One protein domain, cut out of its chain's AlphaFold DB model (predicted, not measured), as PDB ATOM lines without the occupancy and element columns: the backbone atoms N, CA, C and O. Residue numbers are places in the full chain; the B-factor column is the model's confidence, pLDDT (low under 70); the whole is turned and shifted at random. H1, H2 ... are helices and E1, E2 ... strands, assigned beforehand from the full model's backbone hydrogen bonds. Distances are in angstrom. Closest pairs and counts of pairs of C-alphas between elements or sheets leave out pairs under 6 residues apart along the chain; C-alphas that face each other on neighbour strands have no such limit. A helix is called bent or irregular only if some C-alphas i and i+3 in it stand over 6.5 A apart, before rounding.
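This is residues 20 to 171 of the 186 residues of an uncharacterized protein of Providencia rettgeri (UniProt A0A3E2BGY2). A small sheet of three short strands, E1, E2 and E3, sits towards one end of a helical body, where H1 and the long H4 lie side by side and the short H5, in the middle, crosses H4 with H2 beside it; H3 packs on H1 and H2. Residues 91 to 99 and 164 to 171 stick out at opposite ends. The 152 printed residues, mostly helix by named elements, hold E1 H1 H2 H3 H4 E2 H5 E3 along the chain; the sheet, E1 E2 E3, is antiparallel. The whole is compact, with a radius of gyration of the C-alphas of 17.0 A, and elongated, spanning 63 by 35 by 26 A.

Find C-alpha 20 at (19.456, -28.988, 8.405), where E1, residues 20 to 24, begins; E2 is residues 139 to 143. E3, residues 159 to 161, ends at (28.391, -22.456, 12.517). H4, residues 104 to 127, is 34.5 A long; H1, residues 25 to 38, 20.1 A; H2, residues 51 to 64, 19.8 A; H5 is residues 146 to 155. H3, residues 72 to 91, 30.2 A, is irregular, with C-alphas 73 and 76 7.1 A apart, and has a kink of 29 degrees near residue 85.

Look at N 21 and O 142, 2.8 A, between E1 and E2, and N 141 and O 159, 2.8 A, between E2 and E3. H5 is on the sheet, over none of its strands; H1 and H4 only graze it. H1, H3 and H4 form a bundle, helices grouped lengthwise. H1 touches H4 at C-alphas Leu 29 and Tyr 119, 6.0 A, a shallow tilt of 21 degrees, opposite ways. H3 touches H1 with residues 75 to 83 alone, closest C-alphas Val 34 and Lys 76, 5.9 A. The hairpin H3 and H4 only just touches, with 3 pairs of C-alphas within 8 A, the closest Ile 87 and Leu 104. H5 touches H2 at C-alphas Gly 151 and Lys 58, 4.0 A, and H4, about perpendicular at 86 degrees, at Met 154 and Ala 114, 5.4 A. Each O i to N i+4 pair is within hydrogen-bond range in H1, H2, H4 and H5; in H3, 12 of 16.

The farthest C-alphas, Glu 97 and Ser 169, are 63.4 A apart. The printed part has no cut; the links H1 to H2, H3 to H4 and H4 to E2 are long. The pLDDT is under 70 at residues 89 to 100, 102 and 163 to 171.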
ATOM      1  N   VAL A  20      19.170 -30.113   7.505       81.94
ATOM      2  CA  VAL A  20      19.456 -28.988   8.405       81.94
ATOM      3  C   VAL A  20      19.243 -27.654   7.696       81.94
ATOM      4  O   VAL A  20      19.347 -27.559   6.473       81.94
ATOM      5  N   ARG A  21      18.946 -26.608   8.464       87.44
ATOM      6  CA  ARG A  21      18.827 -25.229   7.984       87.44
ATOM      7  C   ARG A  21      19.692 -24.296   8.817       87.44
ATOM      8  O   ARG A  21      19.915 -24.541  10.002       87.44
ATOM      9  N   PHE A  22      20.130 -23.208   8.195       89.62
ATOM     10  CA  PHE A  22      20.769 -22.112   8.908       89.62
ATOM     11  C   PHE A  22      19.713 -21.167   9.470       89.62
ATOM     12  O   PHE A  22      18.758 -20.807   8.780       89.62
ATOM     13  N   VAL A  23      19.900 -20.769  10.721       91.00
ATOM     14  CA  VAL A  23      19.087 -19.764  11.408       91.00
ATOM     15  C   VAL A  23      20.000 -18.780  12.126       91.00
ATOM     16  O   VAL A  23      21.137 -19.107  12.479       91.00
ATOM     17  N   SER A  24      19.503 -17.562  12.328       92.50
ATOM     18  CA  SER A  24      20.222 -16.569  13.126       92.50
ATOM     19  C   SER A  24      20.121 -16.890  14.618       92.50
ATOM     20  O   SER A  24      19.137 -17.485  15.070       92.50
ATOM     21  N   ALA A  25      21.083 -16.419  15.411       93.94
ATOM     22  CA  ALA A  25      20.999 -16.488  16.866       93.94
ATOM     23  C   ALA A  25      19.704 -15.837  17.364       93.94
ATOM     24  O   ALA A  25      19.060 -16.349  18.275       93.94
ATOM     25  N   ARG A  26      19.288 -14.726  16.738       94.00
ATOM     26  CA  ARG A  26      18.063 -14.013  17.108       94.00
ATOM     27  C   ARG A  26      16.815 -14.882  16.960       94.00
ATOM     28  O   ARG A  26      15.986 -14.860  17.860       94.00
ATOM     29  N   GLU A  27      16.701 -15.655  15.883       93.12
ATOM     30  CA  GLU A  27      15.557 -16.551  15.649       93.12
ATOM     31  C   GLU A  27      15.463 -17.646  16.725       93.12
ATOM     32  O   GLU A  27      14.377 -17.927  17.241       93.12
ATOM     33  N   ILE A  28      16.605 -18.210  17.132       95.62
ATOM     34  CA  ILE A  28      16.644 -19.183  18.231       95.62
ATOM     35  C   ILE A  28      16.277 -18.518  19.562       95.62
ATOM     36  O   ILE A  28      15.456 -19.052  20.307       95.62
ATOM     37  N   LEU A  29      16.857 -17.351  19.857       96.69
ATOM     38  CA  LEU A  29      16.610 -16.627  21.106       96.69
ATOM     39  C   LEU A  29      15.143 -16.208  21.237       96.69
ATOM     40  O   LEU A  29      14.575 -16.402  22.303       96.69
ATOM     41  N   ASP A  30      14.520 -15.720  20.163       94.88
ATOM     42  CA  ASP A  30      13.086 -15.405  20.133       94.88
ATOM     43  C   ASP A  30      12.238 -16.646  20.458       94.88
ATOM     44  O   ASP A  30      11.308 -16.581  21.259       94.88
ATOM     45  N   THR A  31      12.587 -17.801  19.880       95.44
ATOM     46  CA  THR A  31      11.896 -19.068  20.164       95.44
ATOM     47  C   THR A  31      12.056 -19.472  21.633       95.44
ATOM     48  O   THR A  31      11.088 -19.858  22.289       95.44
ATOM     49  N   CYS A  32      13.268 -19.361  22.182       96.94
ATOM     50  CA  CYS A  32      13.524 -19.612  23.597       96.94
ATOM     51  C   CYS A  32      12.757 -18.639  24.507       96.94
ATOM     52  O   CYS A  32      12.225 -19.067  25.525       96.94
ATOM     53  N   GLU A  33      12.678 -17.355  24.155       96.50
ATOM     54  CA  GLU A  33      11.933 -16.337  24.909       96.50
ATOM     55  C   GLU A  33      10.439 -16.659  24.969       96.50
ATOM     56  O   GLU A  33       9.837 -16.519  26.032       96.50
ATOM     57  N   VAL A  34       9.858 -17.170  23.876       95.50
ATOM     58  CA  VAL A  34       8.481 -17.682  23.880       95.50
ATOM     59  C   VAL A  34       8.334 -18.792  24.917       95.50
ATOM     60  O   VAL A  34       7.509 -18.667  25.815       95.50
ATOM     61  N   PHE A  35       9.164 -19.839  24.860       95.00
ATOM     62  CA  PHE A  35       9.109 -20.922  25.848       95.00
ATOM     63  C   PHE A  35       9.227 -20.412  27.284       95.00
ATOM     64  O   PHE A  35       8.402 -20.764  28.120       95.00
ATOM     65  N   LEU A  36      10.231 -19.577  27.565       95.00
ATOM     66  CA  LEU A  36      10.498 -19.049  28.905       95.00
ATOM     67  C   LEU A  36       9.387 -18.120  29.411       95.00
ATOM     68  O   LEU A  36       9.218 -17.998  30.622       95.00
ATOM     69  N   GLY A  37       8.640 -17.475  28.512       93.81
ATOM     70  CA  GLY A  37       7.440 -16.712  28.850       93.81
ATOM     71  C   GLY A  37       6.204 -17.585  29.089       93.81
ATOM     72  O   GLY A  37       5.300 -17.168  29.813       93.81
ATOM     73  N   SER A  38       6.164 -18.787  28.508       92.44
ATOM     74  CA  SER A  38       5.016 -19.703  28.556       92.44
ATOM     75  C   SER A  38       5.107 -20.782  29.642       92.44
ATOM     76  O   SER A  38       4.087 -21.391  29.959       92.44
ATOM     77  N   ILE A  39       6.287 -21.030  30.221       91.19
ATOM     78  CA  ILE A  39       6.495 -22.007  31.306       91.19
ATOM     79  C   ILE A  39       7.053 -21.338  32.563       91.19
ATOM     80  O   ILE A  39       7.844 -20.398  32.491       91.19
ATOM     81  N   LYS A  40       6.666 -21.839  33.736       89.44
ATOM     82  CA  LYS A  40       7.113 -21.325  35.035       89.44
ATOM     83  C   LYS A  40       8.196 -22.202  35.649       89.44
ATOM     84  O   LYS A  40       8.077 -23.424  35.709       89.44
ATOM     85  N   ASN A  41       9.219 -21.559  36.207       91.44
ATOM     86  CA  ASN A  41      10.132 -22.224  37.126       91.44
ATOM     87  C   ASN A  41       9.536 -22.222  38.539       91.44
ATOM     88  O   ASN A  41       9.446 -21.173  39.171       91.44
ATOM     89  N   HIS A  42       9.140 -23.390  39.039       89.62
ATOM     90  CA  HIS A  42       8.606 -23.554  40.397       89.62
ATOM     91  C   HIS A  42       9.683 -23.951  41.410       89.62
ATOM     92  O   HIS A  42       9.405 -23.992  42.607       89.62
ATOM     93  N   MET A  43      10.884 -24.303  40.945       85.81
ATOM     94  CA  MET A  43      11.948 -24.883  41.761       85.81
ATOM     95  C   MET A  43      13.284 -24.190  41.472       85.81
ATOM     96  O   MET A  43      14.118 -24.696  40.729       85.81
ATOM     97  N   GLU A  44      13.515 -23.030  42.087       79.12
ATOM     98  CA  GLU A  44      14.681 -22.177  41.797       79.12
ATOM     99  C   GLU A  44      16.042 -22.856  42.031       79.12
ATOM    100  O   GLU A  44      16.976 -22.636  41.265       79.12
ATOM    101  N   ALA A  45      16.158 -23.714  43.049       82.44
ATOM    102  CA  ALA A  45      17.400 -24.422  43.384       82.44
ATOM    103  C   ALA A  45      17.624 -25.711  42.568       82.44
ATOM    104  O   ALA A  45      18.542 -26.485  42.851       82.44
ATOM    105  N   ARG A  46      16.761 -25.994  41.588       83.69
ATOM    106  CA  ARG A  46      16.827 -27.228  40.812       83.69
ATOM    107  C   ARG A  46      17.930 -27.150  39.758       83.69
ATOM    108  O   ARG A  46      18.089 -26.148  39.066       83.69
ATOM    109  N   LEU A  47      18.706 -28.226  39.652       87.12
ATOM    110  CA  LEU A  47      19.764 -28.349  38.653       87.12
ATOM    111  C   LEU A  47      19.179 -28.655  37.274       87.12
ATOM    112  O   LEU A  47      18.089 -29.212  37.155       87.12
ATOM    113  N   LEU A  48      19.949 -28.334  36.231       89.00
ATOM    114  CA  LEU A  48      19.643 -28.751  34.867       89.00
ATOM    115  C   LEU A  48      19.448 -30.284  34.824       89.00
ATOM    116  O   LEU A  48      20.339 -31.003  35.287       89.00
ATOM    117  N   PRO A  49      18.346 -30.799  34.244       86.44
ATOM    118  CA  PRO A  49      18.115 -32.238  34.130       86.44
ATOM    119  C   PRO A  49      19.231 -32.931  33.356       86.44
ATOM    120  O   PRO A  49      19.865 -32.303  32.506       86.44
ATOM    121  N   THR A  50      19.454 -34.227  33.584       87.69
ATOM    122  CA  THR A  50      20.474 -34.985  32.838       87.69
ATOM    123  C   THR A  50      20.144 -35.071  31.344       87.69
ATOM    124  O   THR A  50      19.025 -34.780  30.910       87.69
ATOM    125  N   LYS A  51      21.125 -35.463  30.523       87.44
ATOM    126  CA  LYS A  51      20.945 -35.551  29.068       87.44
ATOM    127  C   LYS A  51      19.842 -36.546  28.691       87.44
ATOM    128  O   LYS A  51      19.073 -36.265  27.777       87.44
ATOM    129  N   GLU A  52      19.725 -37.652  29.418       86.31
ATOM    130  CA  GLU A  52      18.694 -38.675  29.238       86.31
ATOM    131  C   GLU A  52      17.295 -38.082  29.436       86.31
ATOM    132  O   GLU A  52      16.447 -38.205  28.553       86.31
ATOM    133  N   TYR A  53      17.074 -37.342  30.529       84.06
ATOM    134  CA  TYR A  53      15.796 -36.660  30.777       84.06
ATOM    135  C   TYR A  53      15.468 -35.641  29.691       84.06
ATOM    136  O   TYR A  53      14.345 -35.594  29.184       84.06
ATOM    137  N   ARG A  54      16.457 -34.839  29.292       90.06
ATOM    138  CA  ARG A  54      16.263 -33.852  28.229       90.06
ATOM    139  C   ARG A  54      15.965 -34.508  26.873       90.06
ATOM    140  O   ARG A  54      15.215 -33.941  26.084       90.06
ATOM    141  N   ASN A  55      16.475 -35.713  26.615       89.06
ATOM    142  CA  ASN A  55      16.143 -36.487  25.416       89.06
ATOM    143  C   ASN A  55      14.703 -37.025  25.442       89.06
ATOM    144  O   ASN A  55      14.041 -37.022  24.406       89.06
ATOM    145  N   VAL A  56      14.184 -37.424  26.608       88.56
ATOM    146  CA  VAL A  56      12.760 -37.779  26.748       88.56
ATOM    147  C   VAL A  56      11.879 -36.558  26.479       88.56
ATOM    148  O   VAL A  56      10.893 -36.655  25.748       88.56
ATOM    149  N   LEU A  57      12.245 -35.387  27.013       89.25
ATOM    150  CA  LEU A  57      11.531 -34.144  26.711       89.25
ATOM    151  C   LEU A  57      11.585 -33.820  25.215       89.25
ATOM    152  O   LEU A  57      10.546 -33.526  24.633       89.25
ATOM    153  N   LYS A  58      12.751 -33.950  24.572       92.69
ATOM    154  CA  LYS A  58      12.899 -33.814  23.115       92.69
ATOM    155  C   LYS A  58      11.917 -34.706  22.353       92.69
ATOM    156  O   LYS A  58      11.202 -34.197  21.499       92.69
ATOM    157  N   GLN A  59      11.821 -35.991  22.694       90.75
ATOM    158  CA  GLN A  59      10.867 -36.904  22.051       90.75
ATOM    159  C   GLN A  59       9.413 -36.450  22.244       90.75
ATOM    160  O   GLN A  59       8.628 -36.465  21.297       90.75
ATOM    161  N   ARG A  60       9.054 -35.967  23.443       89.00
ATOM    162  CA  ARG A  60       7.717 -35.402  23.700       89.00
ATOM    163  C   ARG A  60       7.440 -34.168  22.834       89.00
ATOM    164  O   ARG A  60       6.329 -34.036  22.323       89.00
ATOM    165  N   MET A  61       8.429 -33.297  22.623       90.88
ATOM    166  CA  MET A  61       8.310 -32.165  21.692       90.88
ATOM    167  C   MET A  61       8.094 -32.667  20.258       90.88
ATOM    168  O   MET A  61       7.163 -32.237  19.582       90.88
ATOM    169  N   GLU A  62       8.899 -33.631  19.816       92.06
ATOM    170  CA  GLU A  62       8.809 -34.194  18.467       92.06
ATOM    171  C   GLU A  62       7.433 -34.810  18.166       92.06
ATOM    172  O   GLU A  62       6.927 -34.650  17.056       92.06
ATOM    173  N   TRP A  63       6.792 -35.446  19.151       90.25
ATOM    174  CA  TRP A  63       5.445 -36.012  19.007       90.25
ATOM    175  C   TRP A  63       4.309 -34.996  19.129       90.25
ATOM    176  O   TRP A  63       3.227 -35.221  18.590       90.25
ATOM    177  N   THR A  64       4.521 -33.898  19.854       91.12
ATOM    178  CA  THR A  64       3.455 -32.921  20.131       91.12
ATOM    179  C   THR A  64       3.306 -31.896  19.010       91.12
ATOM    180  O   THR A  64       2.194 -31.460  18.703       91.12
ATOM    181  N   TYR A  65       4.424 -31.481  18.417       92.88
ATOM    182  CA  TYR A  65       4.467 -30.396  17.443       92.88
ATOM    183  C   TYR A  65       4.476 -30.910  16.000       92.88
ATOM    184  O   TYR A  65       4.908 -32.023  15.715       92.88
ATOM    185  N   THR A  66       4.028 -30.064  15.068       92.12
ATOM    186  CA  THR A  66       4.136 -30.338  13.627       92.12
ATOM    187  C   THR A  66       5.593 -30.323  13.167       92.12
ATOM    188  O   THR A  66       6.421 -29.576  13.685       92.12
ATOM    189  N   ASP A  67       5.892 -31.133  12.162       91.31
ATOM    190  CA  ASP A  67       7.152 -31.155  11.426       91.31
ATOM    191  C   ASP A  67       7.357 -29.920  10.531       91.31
ATOM    192  O   ASP A  67       8.492 -29.496  10.315       91.31
ATOM    193  N   LYS A  68       6.283 -29.304  10.025       91.25
ATOM    194  CA  LYS A  68       6.365 -28.151   9.119       91.25
ATOM    195  C   LYS A  68       6.920 -26.919   9.823       91.25
ATOM    196  O   LYS A  68       6.435 -26.539  10.885       91.25
ATOM    197  N   TRP A  69       7.879 -26.246   9.181       89.25
ATOM    198  CA  TRP A  69       8.427 -24.994   9.701       89.25
ATOM    199  C   TRP A  69       7.345 -23.934   9.889       89.25
ATOM    200  O   TRP A  69       6.568 -23.643   8.977       89.25
ATOM    201  N   VAL A  70       7.317 -23.347  11.081       89.75
ATOM    202  CA  VAL A  70       6.292 -22.397  11.496       89.75
ATOM    203  C   VAL A  70       6.795 -20.969  11.299       89.75
ATOM    204  O   VAL A  70       7.881 -20.606  11.752       89.75
ATOM    205  N   ALA A  71       5.974 -20.145  10.646       86.88
ATOM    206  CA  ALA A  71       6.217 -18.711  10.512       86.88
ATOM    207  C   ALA A  71       6.176 -18.014  11.881       86.88
ATOM    208  O   ALA A  71       5.357 -18.366  12.735       86.88
ATOM    209  N   ARG A  72       7.046 -17.019  12.086       84.38
ATOM    210  CA  ARG A  72       7.309 -16.383  13.388       84.38
ATOM    211  C   ARG A  72       6.043 -15.912  14.103       84.38
ATOM    212  O   ARG A  72       5.918 -16.089  15.310       84.38
ATOM    213  N   GLU A  73       5.079 -15.386  13.357       88.00
ATOM    214  CA  GLU A  73       3.817 -14.842  13.864       88.00
ATOM    215  C   GLU A  73       2.956 -15.905  14.563       88.00
ATOM    216  O   GLU A  73       2.182 -15.580  15.458       88.00
ATOM    217  N   LYS A  74       3.107 -17.178  14.177       89.62
ATOM    218  CA  LYS A  74       2.344 -18.314  14.721       89.62
ATOM    219  C   LYS A  74       3.101 -19.109  15.781       89.62
ATOM    220  O   LYS A  74       2.523 -19.999  16.400       89.62
ATOM    221  N   GLN A  75       4.390 -18.831  15.984       89.75
ATOM    222  CA  GLN A  75       5.230 -19.634  16.877       89.75
ATOM    223  C   GLN A  75       4.748 -19.563  18.321       89.75
ATOM    224  O   GLN A  75       4.646 -20.603  18.964       89.75
ATOM    225  N   LYS A  76       4.398 -18.364  18.805       93.06
ATOM    226  CA  LYS A  76       3.926 -18.167  20.179       93.06
ATOM    227  C   LYS A  76       2.703 -19.024  20.496       93.06
ATOM    228  O   LYS A  76       2.767 -19.851  21.396       93.06
ATOM    229  N   GLU A  77       1.638 -18.864  19.718       92.50
ATOM    230  CA  GLU A  77       0.381 -19.595  19.908       92.50
ATOM    231  C   GLU A  77       0.590 -21.114  19.839       92.50
ATOM    232  O   GLU A  77       0.096 -21.857  20.686       92.50
ATOM    233  N   LEU A  78       1.367 -21.589  18.858       92.06
ATOM    234  CA  LEU A  78       1.624 -23.019  18.706       92.06
ATOM    235  C   LEU A  78       2.451 -23.584  19.859       92.06
ATOM    236  O   LEU A  78       2.129 -24.674  20.332       92.06
ATOM    237  N   ILE A  79       3.482 -22.864  20.314       93.69
ATOM    238  CA  ILE A  79       4.297 -23.247  21.473       93.69
ATOM    239  C   ILE A  79       3.440 -23.279  22.739       93.69
ATOM    240  O   ILE A  79       3.445 -24.284  23.440       93.69
ATOM    241  N   GLU A  80       2.649 -22.244  23.008       92.19
ATOM    242  CA  GLU A  80       1.754 -22.204  24.172       92.19
ATOM    243  C   GLU A  80       0.777 -23.387  24.174       92.19
ATOM    244  O   GLU A  80       0.677 -24.113  25.165       92.19
ATOM    245  N   HIS A  81       0.134 -23.659  23.038       90.44
ATOM    246  CA  HIS A  81      -0.807 -24.768  22.913       90.44
ATOM    247  C   HIS A  81      -0.137 -26.150  23.029       90.44
ATOM    248  O   HIS A  81      -0.680 -27.074  23.638       90.44
ATOM    249  N   GLY A  82       1.052 -26.327  22.449       90.38
ATOM    250  CA  GLY A  82       1.800 -27.579  22.563       90.38
ATOM    251  C   GLY A  82       2.315 -27.824  23.984       90.38
ATOM    252  O   GLY A  82       2.247 -28.948  24.480       90.38
ATOM    253  N   LEU A  83       2.765 -26.778  24.677       90.88
ATOM    254  CA  LEU A  83       3.139 -26.849  26.089       90.88
ATOM    255  C   LEU A  83       1.950 -27.232  26.964       90.88
ATOM    256  O   LEU A  83       2.087 -28.100  27.825       90.88
ATOM    257  N   GLU A  84       0.776 -26.655  26.708       87.25
ATOM    258  CA  GLU A  84      -0.450 -27.030  27.408       87.25
ATOM    259  C   GLU A  84      -0.749 -28.525  27.235       87.25
ATOM    260  O   GLU A  84      -1.027 -29.204  28.223       87.25
ATOM    261  N   LYS A  85      -0.592 -29.079  26.024       85.19
ATOM    262  CA  LYS A  85      -0.732 -30.527  25.783       85.19
ATOM    263  C   LYS A  85       0.298 -31.363  26.537       85.19
ATOM    264  O   LYS A  85      -0.051 -32.417  27.055       85.19
ATOM    265  N   ILE A  86       1.548 -30.923  26.626       85.94
ATOM    266  CA  ILE A  86       2.597 -31.678  27.331       85.94
ATOM    267  C   ILE A  86       2.368 -31.655  28.849       85.94
ATOM    268  O   ILE A  86       2.549 -32.676  29.516       85.94
ATOM    269  N   ILE A  87       1.966 -30.505  29.394       82.44
ATOM    270  CA  ILE A  87       1.786 -30.291  30.835       82.44
ATOM    271  C   ILE A  87       0.440 -30.868  31.304       82.44
ATOM    272  O   ILE A  87       0.401 -31.625  32.271       82.44
ATOM    273  N   HIS A  88      -0.657 -30.563  30.608       72.19
ATOM    274  CA  HIS A  88      -2.026 -30.914  31.009       72.19
ATOM    275  C   HIS A  88      -2.598 -32.137  30.276       72.19
ATOM    276  O   HIS A  88      -3.535 -32.759  30.772       72.19
ATOM    277  N   GLY A  89      -2.020 -32.553  29.143       60.84
ATOM    278  CA  GLY A  89      -2.405 -33.778  28.423       60.84
ATOM    279  C   GLY A  89      -1.967 -35.082  29.104       60.84
ATOM    280  O   GLY A  89      -2.226 -36.166  28.584       60.84
ATOM    281  N   ARG A  90      -1.369 -35.002  30.303       55.66
ATOM    282  CA  ARG A  90      -1.100 -36.146  31.194       55.66
ATOM    283  C   ARG A  90      -2.363 -36.877  31.685       55.66
ATOM    284  O   ARG A  90      -2.238 -37.860  32.403       55.66
ATOM    285  N   SER A  91      -3.563 -36.440  31.311       43.91
ATOM    286  CA  SER A  91      -4.819 -37.063  31.739       43.91
ATOM    287  C   SER A  91      -5.158 -38.396  31.051       43.91
ATOM    288  O   SER A  91      -6.039 -39.081  31.554       43.91
ATOM    289  N   ASN A  92      -4.478 -38.808  29.965       40.38
ATOM    290  CA  ASN A  92      -4.883 -39.988  29.169       40.38
ATOM    291  C   ASN A  92      -3.762 -40.945  28.716       40.38
ATOM    292  O   ASN A  92      -3.989 -41.784  27.845       40.38
ATOM    293  N   LEU A  93      -2.556 -40.870  29.279       43.97
ATOM    294  CA  LEU A  93      -1.497 -41.829  28.954       43.97
ATOM    295  C   LEU A  93      -1.344 -42.815  30.112       43.97
ATOM    296  O   LEU A  93      -1.166 -42.408  31.254       43.97
ATOM    297  N   TYR A  94      -1.440 -44.113  29.812       40.34
ATOM    298  CA  TYR A  94      -0.989 -45.182  30.702       40.34
ATOM    299  C   TYR A  94       0.511 -44.976  30.940       40.34
ATOM    300  O   TYR A  94       1.349 -45.402  30.147       40.34
ATOM    301  N   MET A  95       0.830 -44.242  31.997       43.41
ATOM    302  CA  MET A  95       2.188 -43.978  32.437       43.41
ATOM    303  C   MET A  95       2.583 -45.115  33.372       43.41
ATOM    304  O   MET A  95       1.897 -45.378  34.360       43.41
ATOM    305  N   ALA A  96       3.644 -45.844  33.042       44.09
ATOM    306  CA  ALA A  96       4.148 -46.882  33.927       44.09
ATOM    307  C   ALA A  96       4.683 -46.246  35.230       44.09
ATOM    308  O   ALA A  96       5.194 -45.130  35.206       44.09
ATOM    309  N   GLU A  97       4.584 -46.944  36.367       39.47
ATOM    310  CA  GLU A  97       4.834 -46.425  37.735       39.47
ATOM    311  C   GLU A  97       6.236 -45.812  38.001       39.47
ATOM    312  O   GLU A  97       6.495 -45.302  39.084       39.47
ATOM    313  N   TRP A  98       7.141 -45.813  37.018       46.62
ATOM    314  CA  TRP A  98       8.516 -45.297  37.050       46.62
ATOM    315  C   TRP A  98       8.691 -43.983  36.269       46.62
ATOM    316  O   TRP A  98       9.813 -43.603  35.936       46.62
ATOM    317  N   GLU A  99       7.603 -43.279  35.944       54.09
ATOM    318  CA  GLU A  99       7.638 -42.019  35.197       54.09
ATOM    319  C   GLU A  99       8.259 -40.850  35.985       54.09
ATOM    320  O   GLU A  99       7.560 -39.988  36.499       54.09
ATOM    321  N   TYR A 100       9.597 -40.844  36.013       60.16
ATOM    322  CA  TYR A 100      10.622 -39.786  35.939       60.16
ATOM    323  C   TYR A 100      10.404 -38.366  36.515       60.16
ATOM    324  O   TYR A 100      11.400 -37.720  36.848       60.16
ATOM    325  N   TRP A 101       9.180 -37.856  36.648       70.69
ATOM    326  CA  TRP A 101       8.864 -36.586  37.304       70.69
ATOM    327  C   TRP A 101       7.778 -36.782  38.352       70.69
ATOM    328  O   TRP A 101       6.622 -37.048  38.009       70.69
ATOM    329  N   ASP A 102       8.126 -36.497  39.601       69.81
ATOM    330  CA  ASP A 102       7.247 -36.680  40.757       69.81
ATOM    331  C   ASP A 102       6.077 -35.677  40.768       69.81
ATOM    332  O   ASP A 102       5.092 -35.859  41.481       69.81
ATOM    333  N   SER A 103       6.151 -34.595  39.975       79.25
ATOM    334  CA  SER A 103       5.065 -33.615  39.853       79.25
ATOM    335  C   SER A 103       5.061 -32.831  38.534       79.25
ATOM    336  O   SER A 103       6.075 -32.711  37.845       79.25
ATOM    337  N   LEU A 104       3.916 -32.211  38.218       84.25
ATOM    338  CA  LEU A 104       3.789 -31.248  37.112       84.25
ATOM    339  C   LEU A 104       4.727 -30.047  37.275       84.25
ATOM    340  O   LEU A 104       5.359 -29.622  36.313       84.25
ATOM    341  N   LYS A 105       4.871 -29.542  38.505       86.00
ATOM    342  CA  LYS A 105       5.778 -28.428  38.821       86.00
ATOM    343  C   LYS A 105       7.231 -28.770  38.507       86.00
ATOM    344  O   LYS A 105       7.981 -27.911  38.045       86.00
ATOM    345  N   GLN A 106       7.620 -30.020  38.752       86.56
ATOM    346  CA  GLN A 106       8.954 -30.519  38.443       86.56
ATOM    347  C   GLN A 106       9.182 -30.599  36.935       86.56
ATOM    348  O   GLN A 106      10.199 -30.106  36.461       86.56
ATOM    349  N   LEU A 107       8.222 -31.151  36.186       87.88
ATOM    350  CA  LEU A 107       8.271 -31.187  34.722       87.88
ATOM    351  C   LEU A 107       8.406 -29.777  34.129       87.88
ATOM    352  O   LEU A 107       9.279 -29.537  33.300       87.88
ATOM    353  N   GLU A 108       7.570 -28.839  34.575       90.62
ATOM    354  CA  GLU A 108       7.574 -27.464  34.069       90.62
ATOM    355  C   GLU A 108       8.896 -26.744  34.387       90.62
ATOM    356  O   GLU A 108       9.480 -26.105  33.512       90.62
ATOM    357  N   SER A 109       9.434 -26.939  35.599       91.38
ATOM    358  CA  SER A 109      10.747 -26.401  35.986       91.38
ATOM    359  C   SER A 109      11.889 -27.032  35.181       91.38
ATOM    360  O   SER A 109      12.813 -26.334  34.774       91.38
ATOM    361  N   ASP A 110      11.823 -28.335  34.898       91.06
ATOM    362  CA  ASP A 110      12.820 -29.045  34.089       91.06
ATOM    363  C   ASP A 110      12.837 -28.553  32.641       91.06
ATOM    364  O   ASP A 110      13.910 -28.311  32.081       91.06
ATOM    365  N   MET A 111      11.657 -28.342  32.052       93.44
ATOM    366  CA  MET A 111      11.518 -27.732  30.728       93.44
ATOM    367  C   MET A 111      12.046 -26.292  30.725       93.44
ATOM    368  O   MET A 111      12.798 -25.920  29.823       93.44
ATOM    369  N   TYR A 112      11.720 -25.502  31.756       95.44
ATOM    370  CA  TYR A 112      12.231 -24.138  31.915       95.44
ATOM    371  C   TYR A 112      13.762 -24.110  31.930       95.44
ATOM    372  O   TYR A 112      14.383 -23.380  31.157       95.44
ATOM    373  N   LEU A 113      14.384 -24.928  32.781       95.00
ATOM    374  CA  LEU A 113      15.836 -24.975  32.932       95.00
ATOM    375  C   LEU A 113      16.534 -25.460  31.658       95.00
ATOM    376  O   LEU A 113      17.577 -24.914  31.295       95.00
ATOM    377  N   ALA A 114      15.958 -26.442  30.961       95.00
ATOM    378  CA  ALA A 114      16.487 -26.938  29.695       95.00
ATOM    379  C   ALA A 114      16.517 -25.846  28.614       95.00
ATOM    380  O   ALA A 114      17.568 -25.588  28.021       95.00
ATOM    381  N   ILE A 115      15.402 -25.139  28.418       97.19
ATOM    382  CA  ILE A 115      15.337 -24.022  27.472       97.19
ATOM    383  C   ILE A 115      16.256 -22.879  27.906       97.19
ATOM    384  O   ILE A 115      16.958 -22.308  27.072       97.19
ATOM    385  N   GLN A 116      16.299 -22.552  29.200       96.56
ATOM    386  CA  GLN A 116      17.168 -21.492  29.705       96.56
ATOM    387  C   GLN A 116      18.649 -21.813  29.456       96.56
ATOM    388  O   GLN A 116      19.428 -20.915  29.131       96.56
ATOM    389  N   ALA A 117      19.051 -23.080  29.581       95.38
ATOM    390  CA  ALA A 117      20.405 -23.511  29.256       95.38
ATOM    391  C   ALA A 117      20.721 -23.308  27.767       95.38
ATOM    392  O   ALA A 117      21.766 -22.744  27.450       95.38
ATOM    393  N   SER A 118      19.804 -23.672  26.868       97.00
ATOM    394  CA  SER A 118      19.949 -23.421  25.426       97.00
ATOM    395  C   SER A 118      20.012 -21.927  25.096       97.00
ATOM    396  O   SER A 118      20.894 -21.505  24.352       97.00
ATOM    397  N   TYR A 119      19.162 -21.102  25.715       97.06
ATOM    398  CA  TYR A 119      19.194 -19.640  25.580       97.06
ATOM    399  C   TYR A 119      20.555 -19.054  25.986       97.06
ATOM    400  O   TYR A 119      21.146 -18.243  25.270       97.06
ATOM    401  N   LYS A 120      21.084 -19.487  27.137       95.00
ATOM    402  CA  LYS A 120      22.404 -19.073  27.632       95.00
ATOM    403  C   LYS A 120      23.529 -19.552  26.713       95.00
ATOM    404  O   LYS A 120      24.436 -18.775  26.431       95.00
ATOM    405  N   ALA A 121      23.452 -20.787  26.216       94.25
ATOM    406  CA  ALA A 121      24.426 -21.332  25.276       94.25
ATOM    407  C   ALA A 121      24.460 -20.520  23.972       94.25
ATOM    408  O   ALA A 121      25.530 -20.104  23.542       94.25
ATOM    409  N   VAL A 122      23.302 -20.210  23.382       95.19
ATOM    410  CA  VAL A 122      23.227 -19.394  22.160       95.19
ATOM    411  C   VAL A 122      23.812 -18.001  22.386       95.19
ATOM    412  O   VAL A 122      24.604 -17.544  21.568       95.19
ATOM    413  N   ASN A 123      23.505 -17.341  23.509       94.44
ATOM    414  CA  ASN A 123      24.101 -16.041  23.835       94.44
ATOM    415  C   ASN A 123      25.624 -16.108  24.026       94.44
ATOM    416  O   ASN A 123      26.319 -15.197  23.581       94.44
ATOM    417  N   LEU A 124      26.147 -17.181  24.632       91.00
ATOM    418  CA  LEU A 124      27.591 -17.397  24.752       91.00
ATOM    419  C   LEU A 124      28.250 -17.434  23.365       91.00
ATOM    420  O   LEU A 124      29.210 -16.706  23.132       91.00
ATOM    421  N   PHE A 125      27.708 -18.221  22.430       90.44
ATOM    422  CA  PHE A 125      28.225 -18.294  21.058       90.44
ATOM    423  C   PHE A 125      28.022 -16.998  20.266       90.44
ATOM    424  O   PHE A 125      28.902 -16.622  19.494       90.44
ATOM    425  N   ARG A 126      26.916 -16.284  20.495       91.56
ATOM    426  CA  ARG A 126      26.586 -15.030  19.811       91.56
ATOM    427  C   ARG A 126      27.492 -13.868  20.189       91.56
ATOM    428  O   ARG A 126      27.950 -13.146  19.310       91.56
ATOM    429  N   PHE A 127      27.714 -13.656  21.483       88.25
ATOM    430  CA  PHE A 127      28.547 -12.551  21.961       88.25
ATOM    431  C   PHE A 127      30.029 -12.923  22.016       88.25
ATOM    432  O   PHE A 127      30.883 -12.044  21.933       88.25
ATOM    433  N   GLY A 128      30.327 -14.221  22.094       79.31
ATOM    434  CA  GLY A 128      31.668 -14.721  22.331       79.31
ATOM    435  C   GLY A 128      32.097 -14.502  23.781       79.31
ATOM    436  O   GLY A 128      31.746 -13.523  24.433       79.31
ATOM    437  N   ASP A 129      32.905 -15.422  24.284       76.81
ATOM    438  CA  ASP A 129      33.714 -15.207  25.478       76.81
ATOM    439  C   ASP A 129      35.112 -15.730  25.143       76.81
ATOM    440  O   ASP A 129      35.248 -16.941  24.941       76.81
ATOM    441  N   PRO A 130      36.147 -14.871  25.074       73.25
ATOM    442  CA  PRO A 130      37.505 -15.292  24.734       73.25
ATOM    443  C   PRO A 130      38.064 -16.382  25.657       73.25
ATOM    444  O   PRO A 130      39.014 -17.071  25.295       73.25
ATOM    445  N   LYS A 131      37.493 -16.551  26.858       78.50
ATOM    446  CA  LYS A 131      37.860 -17.621  27.788       78.50
ATOM    447  C   LYS A 131      37.364 -18.996  27.337       78.50
ATOM    448  O   LYS A 131      37.997 -19.997  27.666       78.50
ATOM    449  N   TYR A 132      36.231 -19.058  26.640       74.81
ATOM    450  CA  TYR A 132      35.541 -20.313  26.319       74.81
ATOM    451  C   TYR A 132      35.406 -20.577  24.818       74.81
ATOM    452  O   TYR A 132      35.199 -21.727  24.435       74.81
ATOM    453  N   LEU A 133      35.513 -19.549  23.972       75.25
ATOM    454  CA  LEU A 133      35.255 -19.626  22.539       75.25
ATOM    455  C   LEU A 133      36.367 -18.955  21.726       75.25
ATOM    456  O   LEU A 133      36.805 -17.861  22.078       75.25
ATOM    457  N   PRO A 134      36.776 -19.556  20.595       72.31
ATOM    458  CA  PRO A 134      37.780 -18.964  19.711       72.31
ATOM    459  C   PRO A 134      37.257 -17.711  18.999       72.31
ATOM    460  O   PRO A 134      38.024 -16.797  18.713       72.31
ATOM    461  N   MET A 135      35.958 -17.678  18.689       77.56
ATOM    462  CA  MET A 135      35.296 -16.574  18.005       77.56
ATOM    463  C   MET A 135      33.772 -16.674  18.157       77.56
ATOM    464  O   MET A 135      33.219 -17.768  18.301       77.56
ATOM    465  N   ALA A 136      33.092 -15.532  18.093       86.94
ATOM    466  CA  ALA A 136      31.635 -15.456  18.119       86.94
ATOM    467  C   ALA A 136      31.003 -15.888  16.779       86.94
ATOM    468  O   ALA A 136      31.652 -15.835  15.732       86.94
ATOM    469  N   THR A 137      29.730 -16.289  16.802       87.12
ATOM    470  CA  THR A 137      28.909 -16.495  15.600       87.12
ATOM    471  C   THR A 137      27.442 -16.153  15.841       87.12
ATOM    472  O   THR A 137      26.878 -16.477  16.882       87.12
ATOM    473  N   ASP A 138      26.805 -15.536  14.847       89.25
ATOM    474  CA  ASP A 138      25.354 -15.315  14.826       89.25
ATOM    475  C   ASP A 138      24.617 -16.379  13.988       89.25
ATOM    476  O   ASP A 138      23.401 -16.312  13.851       89.25
ATOM    477  N   VAL A 139      25.326 -17.369  13.431       89.38
ATOM    478  CA  VAL A 139      24.762 -18.397  12.543       89.38
ATOM    479  C   VAL A 139      24.777 -19.758  13.226       89.38
ATOM    480  O   VAL A 139      25.800 -20.206  13.745       89.38
ATOM    481  N   PHE A 140      23.637 -20.441  13.185       91.62
ATOM    482  CA  PHE A 140      23.441 -21.752  13.791       91.62
ATOM    483  C   PHE A 140      22.811 -22.716  12.796       91.62
ATOM    484  O   PHE A 140      21.986 -22.332  11.970       91.62
ATOM    485  N   VAL A 141      23.196 -23.981  12.901       91.38
ATOM    486  CA  VAL A 141      22.620 -25.098  12.159       91.38
ATOM    487  C   VAL A 141      21.568 -25.753  13.047       91.38
ATOM    488  O   VAL A 141      21.840 -26.114  14.191       91.38
ATOM    489  N   VAL A 142      20.354 -25.905  12.533       92.00
ATOM    490  CA  VAL A 142      19.242 -26.541  13.255       92.00
ATOM    491  C   VAL A 142      18.514 -27.536  12.353       92.00
ATOM    492  O   VAL A 142      18.626 -27.433  11.129       92.00
ATOM    493  N   PRO A 143      17.752 -28.493  12.910       91.94
ATOM    494  CA  PRO A 143      16.869 -29.339  12.109       91.94
ATOM    495  C   PRO A 143      15.901 -28.506  11.250       91.94
ATOM    496  O   PRO A 143      15.377 -27.492  11.710       91.94
ATOM    497  N   THR A 144      15.629 -28.925  10.012       89.75
ATOM    498  CA  THR A 144      14.612 -28.288   9.141       89.75
ATOM    499  C   THR A 144      13.193 -28.484   9.644       89.75
ATOM    500  O   THR A 144      12.327 -27.658   9.356       89.75
ATOM    501  N   GLN A 145      12.948 -29.590  10.347       92.12
ATOM    502  CA  GLN A 145      11.645 -29.927  10.897       92.12
ATOM    503  C   GLN A 145      11.431 -29.160  12.198       92.12
ATOM    504  O   GLN A 145      12.277 -29.182  13.095       92.12
ATOM    505  N   TRP A 146      10.289 -28.484  12.302       93.25
ATOM    506  CA  TRP A 146       9.982 -27.586  13.412       93.25
ATOM    507  C   TRP A 146       9.985 -28.303  14.759       93.25
ATOM    508  O   TRP A 146      10.679 -27.889  15.683       93.25
ATOM    509  N   ASN A 147       9.274 -29.421  14.861       94.44
ATOM    510  CA  ASN A 147       9.231 -30.245  16.065       94.44
ATOM    511  C   ASN A 147      10.624 -30.726  16.527       94.44
ATOM    512  O   ASN A 147      10.919 -30.666  17.720       94.44
ATOM    513  N   LYS A 148      11.503 -31.125  15.599       94.25
ATOM    514  CA  LYS A 148      12.891 -31.519  15.887       94.25
ATOM    515  C   LYS A 148      13.748 -30.337  16.318       94.25
ATOM    516  O   LYS A 148      14.583 -30.498  17.203       94.25
ATOM    517  N   PHE A 149      13.542 -29.159  15.734       94.88
ATOM    518  CA  PHE A 149      14.188 -27.930  16.190       94.88
ATOM    519  C   PHE A 149      13.776 -27.581  17.626       94.88
ATOM    520  O   PHE A 149      14.638 -27.391  18.480       94.88
ATOM    521  N   LEU A 150      12.480 -27.591  17.949       95.75
ATOM    522  CA  LEU A 150      12.027 -27.376  19.331       95.75
ATOM    523  C   LEU A 150      12.584 -28.447  20.282       95.75
ATOM    524  O   LEU A 150      12.997 -28.147  21.404       95.75
ATOM    525  N   GLY A 151      12.645 -29.695  19.818       94.88
ATOM    526  CA  GLY A 151      13.271 -30.798  20.531       94.88
ATOM    527  C   GLY A 151      14.768 -30.587  20.785       94.88
ATOM    528  O   GLY A 151      15.244 -30.900  21.878       94.88
ATOM    529  N   SER A 152      15.514 -30.015  19.835       94.94
ATOM    530  CA  SER A 152      16.947 -29.735  19.997       94.94
ATOM    531  C   SER A 152      17.206 -28.631  21.025       94.94
ATOM    532  O   SER A 152      18.152 -28.734  21.807       94.94
ATOM    533  N   LEU A 153      16.325 -27.626  21.112       96.50
ATOM    534  CA  LEU A 153      16.366 -26.630  22.191       96.50
ATOM    535  C   LEU A 153      16.149 -27.276  23.561       96.50
ATOM    536  O   LEU A 153      16.808 -26.905  24.530       96.50
ATOM    537  N   MET A 154      15.262 -28.266  23.641       93.81
ATOM    538  CA  MET A 154      14.981 -28.982  24.882       93.81
ATOM    539  C   MET A 154      16.127 -29.927  25.284       93.81
ATOM    540  O   MET A 154      16.461 -30.043  26.461       93.81
ATOM    541  N   SER A 155      16.778 -30.580  24.317       93.00
ATOM    542  CA  SER A 155      17.915 -31.478  24.570       93.00
ATOM    543  C   SER A 155      19.239 -30.747  24.837       93.00
ATOM    544  O   SER A 155      20.178 -31.360  25.375       93.00
ATOM    545  N   GLY A 156      19.318 -29.459  24.484       91.44
ATOM    546  CA  GLY A 156      20.542 -28.654  24.499       91.44
ATOM    547  C   GLY A 156      21.479 -28.947  23.323       91.44
ATOM    548  O   GLY A 156      22.688 -28.765  23.442       91.44
ATOM    549  N   GLU A 157      20.953 -29.469  22.216       91.31
ATOM    550  CA  GLU A 157      21.703 -29.740  20.984       91.31
ATOM    551  C   GLU A 157      21.744 -28.484  20.114       91.31
ATOM    552  O   GLU A 157      20.877 -28.257  19.269       91.31
ATOM    553  N   ILE A 158      22.757 -27.651  20.362       88.75
ATOM    554  CA  ILE A 158      23.003 -26.401  19.640       88.75
ATOM    555  C   ILE A 158      24.255 -26.564  18.777       88.75
ATOM    556  O   ILE A 158      25.312 -26.942  19.281       88.75
ATOM    557  N   TYR A 159      24.138 -26.242  17.489       89.12
ATOM    558  CA  TYR A 159      25.220 -26.374  16.514       89.12
ATOM    559  C   TYR A 159      25.601 -24.990  15.963       89.12
ATOM    560  O   TYR A 159      25.025 -24.546  14.968       89.12
ATOM    561  N   PRO A 160      26.523 -24.258  16.613       88.19
ATOM    562  CA  PRO A 160      27.054 -23.010  16.068       88.19
ATOM    563  C   PRO A 160      27.797 -23.282  14.754       88.19
ATOM    564  O   PRO A 160      28.472 -24.303  14.614       88.19
ATOM    565  N   ALA A 161      27.694 -22.366  13.794       84.50
ATOM    566  CA  ALA A 161      28.391 -22.456  12.517       84.50
ATOM    567  C   ALA A 161      29.205 -21.193  12.249       84.50
ATOM    568  O   ALA A 161      28.699 -20.080  12.364       84.50
ATOM    569  N   TRP A 162      30.460 -21.365  11.843       78.75
ATOM    570  CA  TRP A 162      31.311 -20.274  11.379       78.75
ATOM    571  C   TRP A 162      31.395 -20.335   9.862       78.75
ATOM    572  O   TRP A 162      31.942 -21.278   9.295       78.75
ATOM    573  N   VAL A 163      30.808 -19.340   9.204       64.88
ATOM    574  CA  VAL A 163      30.855 -19.221   7.747       64.88
ATOM    575  C   VAL A 163      31.966 -18.241   7.397       64.88
ATOM    576  O   VAL A 163      31.892 -17.064   7.740       64.88
ATOM    577  N   ALA A 164      33.001 -18.733   6.720       65.00
ATOM    578  CA  ALA A 164      34.099 -17.920   6.218       65.00
ATOM    579  C   ALA A 164      34.043 -17.857   4.690       65.00
ATOM    580  O   ALA A 164      33.793 -18.862   4.023       65.00
ATOM    581  N   LYS A 165      34.303 -16.673   4.124       51.06
ATOM    582  CA  LYS A 165      34.577 -16.547   2.692       51.06
ATOM    583  C   LYS A 165      35.964 -17.131   2.439       51.06
ATOM    584  O   LYS A 165      36.941 -16.632   2.988       51.06
ATOM    585  N   VAL A 166      36.031 -18.161   1.608       59.94
ATOM    586  CA  VAL A 166      37.291 -18.762   1.171       59.94
ATOM    587  C   VAL A 166      37.521 -18.361  -0.279       59.94
ATOM    588  O   VAL A 166      36.604 -18.432  -1.097       59.94
ATOM    589  N   ASP A 167      38.726 -17.895  -0.587       63.22
ATOM    590  CA  ASP A 167      39.154 -17.710  -1.968       63.22
ATOM    591  C   ASP A 167      39.563 -19.076  -2.524       63.22
ATOM    592  O   ASP A 167      40.445 -19.730  -1.964       63.22
ATOM    593  N   SER A 168      38.933 -19.516  -3.613       65.62
ATOM    594  CA  SER A 168      39.280 -20.788  -4.249       65.62
ATOM    595  C   SER A 168      40.752 -20.834  -4.660       65.62
ATOM    596  O   SER A 168      41.367 -21.881  -4.548       65.62
ATOM    597  N   SER A 169      41.361 -19.709  -5.044       66.50
ATOM    598  CA  SER A 169      42.791 -19.662  -5.393       66.50
ATOM    599  C   SER A 169      43.730 -19.901  -4.202       66.50
ATOM    600  O   SER A 169      44.901 -20.212  -4.388       66.50
ATOM    601  N   SER A 170      43.216 -19.780  -2.974       59.97
ATOM    602  CA  SER A 170      43.956 -20.025  -1.731       59.97
ATOM    603  C   SER A 170      43.782 -21.445  -1.181       59.97
ATOM    604  O   SER A 170      44.345 -21.773  -0.136       59.97
ATOM    605  N   VAL A 171      42.996 -22.292  -1.858       61.75
ATOM    606  CA  VAL A 171      42.788 -23.687  -1.460       61.75
ATOM    607  C   VAL A 171      44.014 -24.510  -1.886       61.75
ATOM    608  O   VAL A 171      44.361 -24.501  -3.069       61.75
TER     609      VAL A 171